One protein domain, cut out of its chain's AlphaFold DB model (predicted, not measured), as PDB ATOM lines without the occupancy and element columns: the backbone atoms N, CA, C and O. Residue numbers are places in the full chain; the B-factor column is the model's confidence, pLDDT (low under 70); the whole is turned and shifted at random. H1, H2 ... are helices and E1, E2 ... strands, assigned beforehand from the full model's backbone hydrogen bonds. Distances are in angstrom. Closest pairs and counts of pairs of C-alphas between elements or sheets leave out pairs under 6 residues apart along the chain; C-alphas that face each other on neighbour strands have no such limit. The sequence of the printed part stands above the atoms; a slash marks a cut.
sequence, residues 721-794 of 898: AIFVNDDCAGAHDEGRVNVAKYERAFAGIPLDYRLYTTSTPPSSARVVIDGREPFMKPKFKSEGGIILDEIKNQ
ATOM      1  N   ALA A 721      18.627 -20.206  -5.849       95.06
ATOM      2  CA  ALA A 721      18.384 -19.374  -7.020       95.06
ATOM      3  C   ALA A 721      18.571 -17.896  -6.663       95.06
ATOM      4  O   ALA A 721      18.075 -17.450  -5.627       95.06
ATOM      5  N   ILE A 722      19.243 -17.139  -7.531       95.56
ATOM      6  CA  ILE A 722      19.303 -15.674  -7.458       95.56
ATOM      7  C   ILE A 722      18.621 -15.101  -8.701       95.56
ATOM      8  O   ILE A 722      19.000 -15.444  -9.822       95.56
ATOM      9  N   PHE A 723      17.623 -14.239  -8.513       94.50
ATOM     10  CA  PHE A 723      17.021 -13.499  -9.621       94.50
ATOM     11  C   PHE A 723      17.890 -12.320 -10.034       94.50
ATOM     12  O   PHE A 723      18.384 -11.584  -9.181       94.50
ATOM     13  N   VAL A 724      18.046 -12.151 -11.345       94.25
ATOM     14  CA  VAL A 724      18.868 -11.106 -11.963       94.25
ATOM     15  C   VAL A 724      18.121 -10.427 -13.109       94.25
ATOM     16  O   VAL A 724      17.216 -11.005 -13.708       94.25
ATOM     17  N   ASN A 725      18.504  -9.190 -13.401       91.81
ATOM     18  CA  ASN A 725      18.080  -8.393 -14.554       91.81
ATOM     19  C   ASN A 725      19.319  -7.748 -15.212       91.81
ATOM     20  O   ASN A 725      20.446  -8.082 -14.845       91.81
ATOM     21  N   ASP A 726      19.122  -6.824 -16.156       90.38
ATOM     22  CA  ASP A 726      20.234  -6.106 -16.799       90.38
ATOM     23  C   ASP A 726      21.113  -5.345 -15.782       90.38
ATOM     24  O   ASP A 726      22.333  -5.454 -15.863       90.38
ATOM     25  N   ASP A 727      20.532  -4.725 -14.743       89.25
ATOM     26  CA  ASP A 727      21.290  -4.039 -13.671       89.25
ATOM     27  C   ASP A 727      22.179  -4.995 -12.841       89.25
ATOM     28  O   ASP A 727      23.018  -4.578 -12.041       89.25
ATOM     29  N   CYS A 728      21.964  -6.308 -12.963       89.94
ATOM     30  CA  CYS A 728      22.795  -7.336 -12.335       89.94
ATOM     31  C   CYS A 728      23.913  -7.849 -13.255       89.94
ATOM     32  O   CYS A 728      24.797  -8.572 -12.788       89.94
ATOM     33  N   ALA A 729      23.855  -7.520 -14.545       86.25
ATOM     34  CA  ALA A 729      24.873  -7.844 -15.531       86.25
ATOM     35  C   ALA A 729      25.922  -6.726 -15.611       86.25
ATOM     36  O   ALA A 729      27.106  -7.010 -15.423       86.25
ATOM     37  N   GLY A 730      25.464  -5.475 -15.766       81.00
ATOM     38  CA  GLY A 730      26.277  -4.265 -15.884       81.00
ATOM     39  C   GLY A 730      27.418  -4.165 -14.882       81.00
ATOM     40  O   GLY A 730      27.189  -4.058 -13.681       81.00
ATOM     41  N   ALA A 731      28.665  -4.137 -15.369       69.69
ATOM     42  CA  ALA A 731      29.852  -4.105 -14.511       69.69
ATOM     43  C   ALA A 731      29.815  -2.964 -13.474       69.69
ATOM     44  O   ALA A 731      30.264  -3.163 -12.345       69.69
ATOM     45  N   HIS A 732      29.265  -1.798 -13.843       73.38
ATOM     46  CA  HIS A 732      29.162  -0.591 -13.008       73.38
ATOM     47  C   HIS A 732      27.862  -0.471 -12.203       73.38
ATOM     48  O   HIS A 732      27.719   0.476 -11.429       73.38
ATOM     49  N   ASP A 733      26.939  -1.415 -12.356       83.00
ATOM     50  CA  ASP A 733      25.624  -1.322 -11.740       83.00
ATOM     51  C   ASP A 733      25.625  -1.899 -10.318       83.00
ATOM     52  O   ASP A 733      26.334  -2.857  -9.983       83.00
ATOM     53  N   GLU A 734      24.798  -1.321  -9.443       85.38
ATOM     54  CA  GLU A 734      24.700  -1.755  -8.043       85.38
ATOM     55  C   GLU A 734      24.254  -3.221  -7.917       85.38
ATOM     56  O   GLU A 734      24.695  -3.929  -7.004       85.38
ATOM     57  N   GLY A 735      23.421  -3.700  -8.850       88.38
ATOM     58  CA  GLY A 735      22.971  -5.089  -8.898       88.38
ATOM     59  C   GLY A 735      24.139  -6.056  -9.088       88.38
ATOM     60  O   GLY A 735      24.268  -7.016  -8.325       88.38
ATOM     61  N   ARG A 736      25.063  -5.778 -10.019       90.38
ATOM     62  CA  ARG A 736      26.264  -6.605 -10.232       90.38
ATOM     63  C   ARG A 736      27.126  -6.684  -8.976       90.38
ATOM     64  O   ARG A 736      27.548  -7.773  -8.576       90.38
ATOM     65  N   VAL A 737      27.325  -5.554  -8.297       90.44
ATOM     66  CA  VAL A 737      28.060  -5.498  -7.022       90.44
ATOM     67  C   VAL A 737      27.363  -6.334  -5.939       90.44
ATOM     68  O   VAL A 737      28.031  -7.038  -5.174       90.44
ATOM     69  N   ASN A 738      26.030  -6.302  -5.862       92.19
ATOM     70  CA  ASN A 738      25.266  -7.121  -4.918       92.19
ATOM     71  C   ASN A 738      25.424  -8.619  -5.204       92.19
ATOM     72  O   ASN A 738      25.696  -9.390  -4.279       92.19
ATOM     73  N   VAL A 739      25.330  -9.034  -6.470       94.38
ATOM     74  CA  VAL A 739      25.520 -10.436  -6.869       94.38
ATOM     75  C   VAL A 739      26.951 -10.907  -6.578       94.38
ATOM     76  O   VAL A 739      27.125 -11.993  -6.026       94.38
ATOM     77  N   ALA A 740      27.974 -10.078  -6.808       94.06
ATOM     78  CA  ALA A 740      29.361 -10.404  -6.456       94.06
ATOM     79  C   ALA A 740      29.584 -10.552  -4.936       94.06
ATOM     80  O   ALA A 740      30.382 -11.381  -4.491       94.06
ATOM     81  N   LYS A 741      28.853  -9.798  -4.101       95.12
ATOM     82  CA  LYS A 741      28.863  -9.989  -2.636       95.12
ATOM     83  C   LYS A 741      28.231 -11.323  -2.231       95.12
ATOM     84  O   LYS A 741      28.728 -11.962  -1.299       95.12
ATOM     85  N   TYR A 742      27.167 -11.754  -2.915       97.06
ATOM     86  CA  TYR A 742      26.592 -13.089  -2.723       97.06
ATOM     87  C   TYR A 742      27.565 -14.187  -3.155       97.06
ATOM     88  O   TYR A 742      27.801 -15.096  -2.364       97.06
ATOM     89  N   GLU A 743      28.195 -14.062  -4.326       96.94
ATOM     90  CA  GLU A 743      29.248 -14.976  -4.793       96.94
ATOM     91  C   GLU A 743      30.357 -15.125  -3.749       96.94
ATOM     92  O   GLU A 743      30.666 -16.234  -3.326       96.94
ATOM     93  N   ARG A 744      30.894 -14.010  -3.238       96.00
ATOM     94  CA  ARG A 744      31.913 -14.030  -2.181       96.00
ATOM     95  C   ARG A 744      31.446 -14.761  -0.926       96.00
ATOM     96  O   ARG A 744      32.205 -15.523  -0.328       96.00
ATOM     97  N   ALA A 745      30.215 -14.504  -0.491       95.94
ATOM     98  CA  ALA A 745      29.671 -15.148   0.695       95.94
ATOM     99  C   ALA A 745      29.494 -16.658   0.482       95.94
ATOM    100  O   ALA A 745      29.849 -17.434   1.363       95.94
ATOM    101  N   PHE A 746      28.993 -17.071  -0.682       97.00
ATOM    102  CA  PHE A 746      28.759 -18.472  -1.020       97.00
ATOM    103  C   PHE A 746      30.040 -19.253  -1.297       97.00
ATOM    104  O   PHE A 746      30.177 -20.372  -0.811       97.00
ATOM    105  N   ALA A 747      31.022 -18.653  -1.962       96.75
ATOM    106  CA  ALA A 747      32.322 -19.275  -2.168       96.75
ATOM    107  C   ALA A 747      33.099 -19.441  -0.846       96.75
ATOM    108  O   ALA A 747      33.826 -20.417  -0.673       96.75
ATOM    109  N   GLY A 748      32.923 -18.530   0.122       95.00
ATOM    110  CA  GLY A 748      33.525 -18.641   1.460       95.00
ATOM    111  C   GLY A 748      32.915 -19.742   2.344       95.00
ATOM    112  O   GLY A 748      33.564 -20.221   3.270       95.00
ATOM    113  N   ILE A 749      31.682 -20.168   2.060       93.50
ATOM    114  CA  ILE A 749      31.030 -21.336   2.669       93.50
ATOM    115  C   ILE A 749      30.499 -22.234   1.547       93.50
ATOM    116  O   ILE A 749      29.302 -22.180   1.304       93.50
ATOM    117  N   PRO A 750      31.350 -23.048   0.892       93.19
ATOM    118  CA  PRO A 750      31.172 -23.585  -0.464       93.19
ATOM    119  C   PRO A 750      29.736 -24.010  -0.808       93.19
ATOM    120  O   PRO A 750      29.368 -25.179  -0.671       93.19
ATOM    121  N   LEU A 751      28.919 -23.043  -1.224       94.69
ATOM    122  CA  LEU A 751      27.503 -23.180  -1.546       94.69
ATOM    123  C   LEU A 751      27.337 -22.840  -3.020       94.69
ATOM    124  O   LEU A 751      27.707 -21.755  -3.454       94.69
ATOM    125  N   ASP A 752      26.767 -23.763  -3.782       93.25
ATOM    126  CA  ASP A 752      26.478 -23.516  -5.189       93.25
ATOM    127  C   ASP A 752      25.135 -22.782  -5.354       93.25
ATOM    128  O   ASP A 752      24.208 -22.947  -4.549       93.25
ATOM    129  N   TYR A 753      25.019 -21.981  -6.408       95.19
ATOM    130  CA  TYR A 753      23.798 -21.265  -6.769       95.19
ATOM    131  C   TYR A 753      23.717 -21.041  -8.279       95.19
ATOM    132  O   TYR A 753      24.716 -21.077  -8.996       95.19
ATOM    133  N   ARG A 754      22.507 -20.757  -8.767       93.19
ATOM    134  CA  ARG A 754      22.264 -20.431 -10.176       93.19
ATOM    135  C   ARG A 754      21.537 -19.099 -10.331       93.19
ATOM    136  O   ARG A 754      20.684 -18.748  -9.514       93.19
ATOM    137  N   LEU A 755      21.897 -18.371 -11.383       94.19
ATOM    138  CA  LEU A 755      21.251 -17.125 -11.780       94.19
ATOM    139  C   LEU A 755      20.042 -17.420 -12.672       94.19
ATOM    140  O   LEU A 755      20.107 -18.295 -13.537       94.19
ATOM    141  N   TYR A 756      18.955 -16.680 -12.466       91.50
ATOM    142  CA  TYR A 756      17.738 -16.781 -13.269       91.50
ATOM    143  C   TYR A 756      17.264 -15.396 -13.695       91.50
ATOM    144  O   TYR A 756      17.078 -14.514 -12.858       91.50
ATOM    145  N   THR A 757      17.033 -15.230 -14.996       88.38
ATOM    146  CA  THR A 757      16.547 -13.977 -15.594       88.38
ATOM    147  C   THR A 757      15.035 -13.807 -15.429       88.38
ATOM    148  O   THR A 757      14.513 -12.696 -15.387       88.38
ATOM    149  N   THR A 758      14.304 -14.912 -15.259       82.25
ATOM    150  CA  THR A 758      12.863 -14.898 -14.993       82.25
ATOM    151  C   THR A 758      12.561 -14.971 -13.500       82.25
ATOM    152  O   THR A 758      13.170 -15.766 -12.788       82.25
ATOM    153  N   SER A 759      11.508 -14.284 -13.049       78.94
ATOM    154  CA  SER A 759      11.005 -14.350 -11.661       78.94
ATOM    155  C   SER A 759      10.356 -15.696 -11.274       78.94
ATOM    156  O   SER A 759       9.708 -15.789 -10.233       78.94
ATOM    157  N   THR A 760      10.476 -16.733 -12.110       81.38
ATOM    158  CA  THR A 760      10.020 -18.094 -11.800       81.38
ATOM    159  C   THR A 760      11.249 -18.977 -11.591       81.38
ATOM    160  O   THR A 760      11.982 -19.219 -12.547       81.38
ATOM    161  N   PRO A 761      11.508 -19.453 -10.363       76.19
ATOM    162  CA  PRO A 761      12.632 -20.337 -10.103       76.19
ATOM    163  C   PRO A 761      12.279 -21.764 -10.569       76.19
ATOM    164  O   PRO A 761      11.097 -22.124 -10.607       76.19
ATOM    165  N   PRO A 762      13.258 -22.616 -10.911       81.06
ATOM    166  CA  PRO A 762      12.969 -24.003 -11.245       81.06
ATOM    167  C   PRO A 762      12.526 -24.779 -10.008       81.06
ATOM    168  O   PRO A 762      12.785 -24.386  -8.871       81.06
ATOM    169  N   SER A 763      11.913 -25.940 -10.229       84.19
ATOM    170  CA  SER A 763      11.441 -26.822  -9.154       84.19
ATOM    171  C   SER A 763      12.547 -27.328  -8.220       84.19
ATOM    172  O   SER A 763      12.249 -27.762  -7.108       84.19
ATOM    173  N   SER A 764      13.810 -27.284  -8.652       83.69
ATOM    174  CA  SER A 764      14.982 -27.641  -7.848       83.69
ATOM    175  C   SER A 764      15.355 -26.574  -6.811       83.69
ATOM    176  O   SER A 764      15.960 -26.907  -5.789       83.69
ATOM    177  N   ALA A 765      14.968 -25.311  -7.023       90.69
ATOM    178  CA  ALA A 765      15.302 -24.216  -6.123       90.69
ATOM    179  C   ALA A 765      14.484 -24.297  -4.824       90.69
ATOM    180  O   ALA A 765      13.254 -24.308  -4.824       90.69
ATOM    181  N   ARG A 766      15.183 -24.316  -3.688       92.88
ATOM    182  CA  ARG A 766      14.596 -24.334  -2.336       92.88
ATOM    183  C   ARG A 766      14.725 -23.001  -1.614       92.88
ATOM    184  O   ARG A 766      13.977 -22.736  -0.677       92.88
ATOM    185  N   VAL A 767      15.696 -22.191  -2.021       94.44
ATOM    186  CA  VAL A 767      15.927 -20.838  -1.520       94.44
ATOM    187  C   VAL A 767      16.012 -19.920  -2.723       94.44
ATOM    188  O   VAL A 767      16.699 -20.226  -3.694       94.44
ATOM    189  N   VAL A 768      15.307 -18.799  -2.643       94.19
ATOM    190  CA  VAL A 768      15.279 -17.781  -3.685       94.19
ATOM    191  C   VAL A 768      15.745 -16.475  -3.067       94.19
ATOM    192  O   VAL A 768      15.244 -16.069  -2.018       94.19
ATOM    193  N   ILE A 769      16.722 -15.853  -3.708       94.69
ATOM    194  CA  ILE A 769      17.273 -14.551  -3.358       94.69
ATOM    195  C   ILE A 769      16.995 -13.615  -4.524       94.69
ATOM    196  O   ILE A 769      17.068 -14.013  -5.686       94.69
ATOM    197  N   ASP A 770      16.684 -12.368  -4.211       92.81
ATOM    198  CA  ASP A 770      16.576 -11.327  -5.217       92.81
ATOM    199  C   ASP A 770      17.902 -10.565  -5.296       92.81
ATOM    200  O   ASP A 770      18.280  -9.886  -4.343       92.81
ATOM    201  N   GLY A 771      18.641 -10.726  -6.398       91.50
ATOM    202  CA  GLY A 771      19.906 -10.021  -6.628       91.50
ATOM    203  C   GLY A 771      19.719  -8.543  -6.978       91.50
ATOM    204  O   GLY A 771      20.680  -7.780  -6.914       91.50
ATOM    205  N   ARG A 772      18.483  -8.142  -7.302       91.44
ATOM    206  CA  ARG A 772      18.094  -6.761  -7.622       91.44
ATOM    207  C   ARG A 772      17.927  -5.907  -6.367       91.44
ATOM    208  O   ARG A 772      17.951  -4.685  -6.436       91.44
ATOM    209  N   GLU A 773      17.756  -6.557  -5.221       92.81
ATOM    210  CA  GLU A 773      17.614  -5.909  -3.924       92.81
ATOM    211  C   GLU A 773      18.980  -5.749  -3.231       92.81
ATOM    212  O   GLU A 773      19.920  -6.504  -3.515       92.81
ATOM    213  N   PRO A 774      19.118  -4.802  -2.283       93.06
ATOM    214  CA  PRO A 774      20.354  -4.614  -1.533       93.06
ATOM    215  C   PRO A 774      20.864  -5.906  -0.882       93.06
ATOM    216  O   PRO A 774      20.102  -6.683  -0.302       93.06
ATOM    217  N   PHE A 775      22.183  -6.113  -0.930       94.12
ATOM    218  CA  PHE A 775      22.823  -7.307  -0.380       94.12
ATOM    219  C   PHE A 775      22.447  -7.573   1.088       94.12
ATOM    220  O   PHE A 775      22.676  -6.748   1.976       94.12
ATOM    221  N   MET A 776      21.977  -8.793   1.359       92.44
ATOM    222  CA  MET A 776      21.764  -9.317   2.706       92.44
ATOM    223  C   MET A 776      22.686 -10.506   2.948       92.44
ATOM    224  O   MET A 776      22.590 -11.517   2.258       92.44
ATOM    225  N   LYS A 777      23.555 -10.421   3.964       92.56
ATOM    226  CA  LYS A 777      24.520 -11.490   4.257       92.56
ATOM    227  C   LYS A 777      23.804 -12.840   4.448       92.56
ATOM    228  O   LYS A 777      23.067 -12.981   5.431       92.56
ATOM    229  N   PRO A 778      24.048 -13.837   3.576       91.62
ATOM    230  CA  PRO A 778      23.410 -15.135   3.702       91.62
ATOM    231  C   PRO A 778      23.858 -15.833   4.989       91.62
ATOM    232  O   PRO A 778      25.038 -15.831   5.342       91.62
ATOM    233  N   LYS A 779      22.896 -16.433   5.693       93.88
ATOM    234  CA  LYS A 779      23.113 -17.274   6.876       93.88
ATOM    235  C   LYS A 779      22.166 -18.465   6.839       93.88
ATOM    236  O   LYS A 779      21.090 -18.390   6.233       93.88
ATOM    237  N   PHE A 780      22.543 -19.536   7.524       95.44
ATOM    238  CA  PHE A 780      21.662 -20.680   7.727       95.44
ATOM    239  C   PHE A 780      20.535 -20.356   8.721       95.44
ATOM    240  O   PHE A 780      20.671 -19.455   9.549       95.44
ATOM    241  N   LYS A 781      19.418 -21.088   8.667       94.25
ATOM    242  CA  LYS A 781      18.265 -20.906   9.568       94.25
ATOM    243  C   LYS A 781      18.656 -21.049  11.039       94.25
ATOM    244  O   LYS A 781      18.235 -20.226  11.849       94.25
ATOM    245  N   SER A 782      19.516 -22.012  11.368       94.12
ATOM    246  CA  SER A 782      20.096 -22.175  12.712       94.12
ATOM    247  C   SER A 782      20.914 -20.967  13.195       94.12
ATOM    248  O   SER A 782      21.101 -20.788  14.395       94.12
ATOM    249  N   GLU A 783      21.355 -20.108  12.276       93.25
ATOM    250  CA  GLU A 783      22.131 -18.888  12.524       93.25
ATOM    251  C   GLU A 783      21.281 -17.612  12.327       93.25
ATOM    252  O   GLU A 783      21.813 -16.496  12.288       93.25
ATOM    253  N   GLY A 784      19.956 -17.766  12.192       92.31
ATOM    254  CA  GLY A 784      18.995 -16.675  12.008       92.31
ATOM    255  C   GLY A 784      18.866 -16.153  10.572       92.31
ATOM    256  O   GLY A 784      18.435 -15.018  10.390       92.31
ATOM    257  N   GLY A 785      19.267 -16.928   9.559       92.31
ATOM    258  CA  GLY A 785      19.163 -16.550   8.146       92.31
ATOM    259  C   GLY A 785      18.087 -17.282   7.342       92.31
ATOM    260  O   GLY A 785      17.246 -17.999   7.881       92.31
ATOM    261  N   ILE A 786      18.127 -17.087   6.021       92.06
ATOM    262  CA  ILE A 786      17.135 -17.613   5.067       92.06
ATOM    263  C   ILE A 786      17.503 -18.981   4.477       92.06
ATOM    264  O   ILE A 786      16.638 -19.665   3.932       92.06
ATOM    265  N   ILE A 787      18.766 -19.405   4.587       95.19
ATOM    266  CA  ILE A 787      19.239 -20.653   3.977       95.19
ATOM    267  C   ILE A 787      18.824 -21.830   4.850       95.19
ATOM    268  O   ILE A 787      19.081 -21.852   6.050       95.19
ATOM    269  N   LEU A 788      18.181 -22.834   4.260       95.12
ATOM    270  CA  LEU A 788      17.733 -24.015   4.996       95.12
ATOM    271  C   LEU A 788      18.932 -24.809   5.541       95.12
ATOM    272  O   LEU A 788      19.867 -25.104   4.798       95.12
ATOM    273  N   ASP A 789      18.881 -25.236   6.808       93.88
ATOM    274  CA  ASP A 789      19.930 -26.084   7.409       93.88
ATOM    275  C   ASP A 789      20.080 -27.438   6.686       93.88
ATOM    276  O   ASP A 789      21.144 -28.052   6.706       93.88
ATOM    277  N   GLU A 790      19.036 -27.897   5.986       93.06
ATOM    278  CA  GLU A 790      19.100 -29.077   5.113       93.06
ATOM    279  C   GLU A 790      20.151 -28.928   4.007       93.06
ATOM    280  O   GLU A 790      20.853 -29.891   3.711       93.06
ATOM    281  N   ILE A 791      20.309 -27.723   3.444       92.44
ATOM    282  CA  ILE A 791      21.317 -27.444   2.412       92.44
ATOM    283  C   ILE A 791      22.719 -27.572   3.023       92.44
ATOM    284  O   ILE A 791      23.585 -28.224   2.442       92.44
ATOM    285  N   LYS A 792      22.924 -27.073   4.254       89.88
ATOM    286  CA  LYS A 792      24.183 -27.232   5.014       89.88
ATOM    287  C   LYS A 792      24.589 -28.698   5.169       89.88
ATOM    288  O   LYS A 792      25.770 -29.047   5.088       89.88
ATOM    289  N   ASN A 793      23.596 -29.559   5.389       87.25
ATOM    290  CA  ASN A 793      23.777 -30.999   5.548       87.25
ATOM    291  C   ASN A 793      23.999 -31.735   4.221       87.25
ATOM    292  O   ASN A 793      24.406 -32.889   4.265       87.25
ATOM    293  N   GLN A 794      23.756 -31.098   3.075       89.69
ATOM    294  CA  GLN A 794      23.966 -31.666   1.739       89.69
ATOM    295  C   GLN A 794      25.268 -31.189   1.085       89.69
ATOM    296  O   GLN A 794      25.780 -31.883   0.213       89.69
TER     297      GLN A 794
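Overview. This is residues 721 to 794 of the 898 residues of an uncharacterized protein of Flagellimonas pacifica (UniProt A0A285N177). A small sheet of three short parallel strands, E2, E1 and E3, has the long helix H1 on one side, which only grazes it. After E3 a long stretch with no named element, residues 771 to 788, leads out to the short helix H2 at one end of the model. The printed part has 74 residues, with elements in the order E1, H1, E2, E3, H2; the class is mixed, helices and strands, although only 31 residues are in named elements. The whole is compact, with a radius of gyration of the C-alphas of 12.2 A and spans of 35 by 25 by 18 A.

Along the chain. E1 is residues 721 to 723, beginning at C-alpha 721 (18.384, -19.374, -7.020). E2 is residues 754 to 756, and E3, residues 767 to 770, is 10.2 A long. H1, residues 734 to 748, is 21.3 A long and begins at C-alpha 734 (24.700, -1.755, -8.043). H2, residues 789 to 794, is 8.9 A long and ends at C-alpha 794 (23.966, -31.666, 1.739).

Arrangement. E1 is the inner strand of the sheet, ordered E2, E1, E3. E1 and E3 are parallel at 19 degrees, with N 769 and O 721 2.8 A apart, within hydrogen-bond range. E2 and E1 are parallel at 35 degrees, with N 756 and O 722 2.9 A apart, also within that range. H1 is on the sheet but only grazes it, with residues 735 to 742; H1 and E3 are near each other. E1, H1 and E2 form a strand-helix-strand unit, two parallel neighbour strands with a helix between, whose crossover is right-handed. H2 is not on the sheet, and H1 and H2 are apart. In H1 and H2 every O i to N i+4 pair is within hydrogen-bond range.

Size, cuts and confidence. The C-alphas farthest apart, of His 732 and Asn 793, are 36.0 A apart. The printed part has no cut. The link from E3 to H2 is long, 18 residues. Mean pLDDT of the printed part is 90.9; residue 731 is under 70.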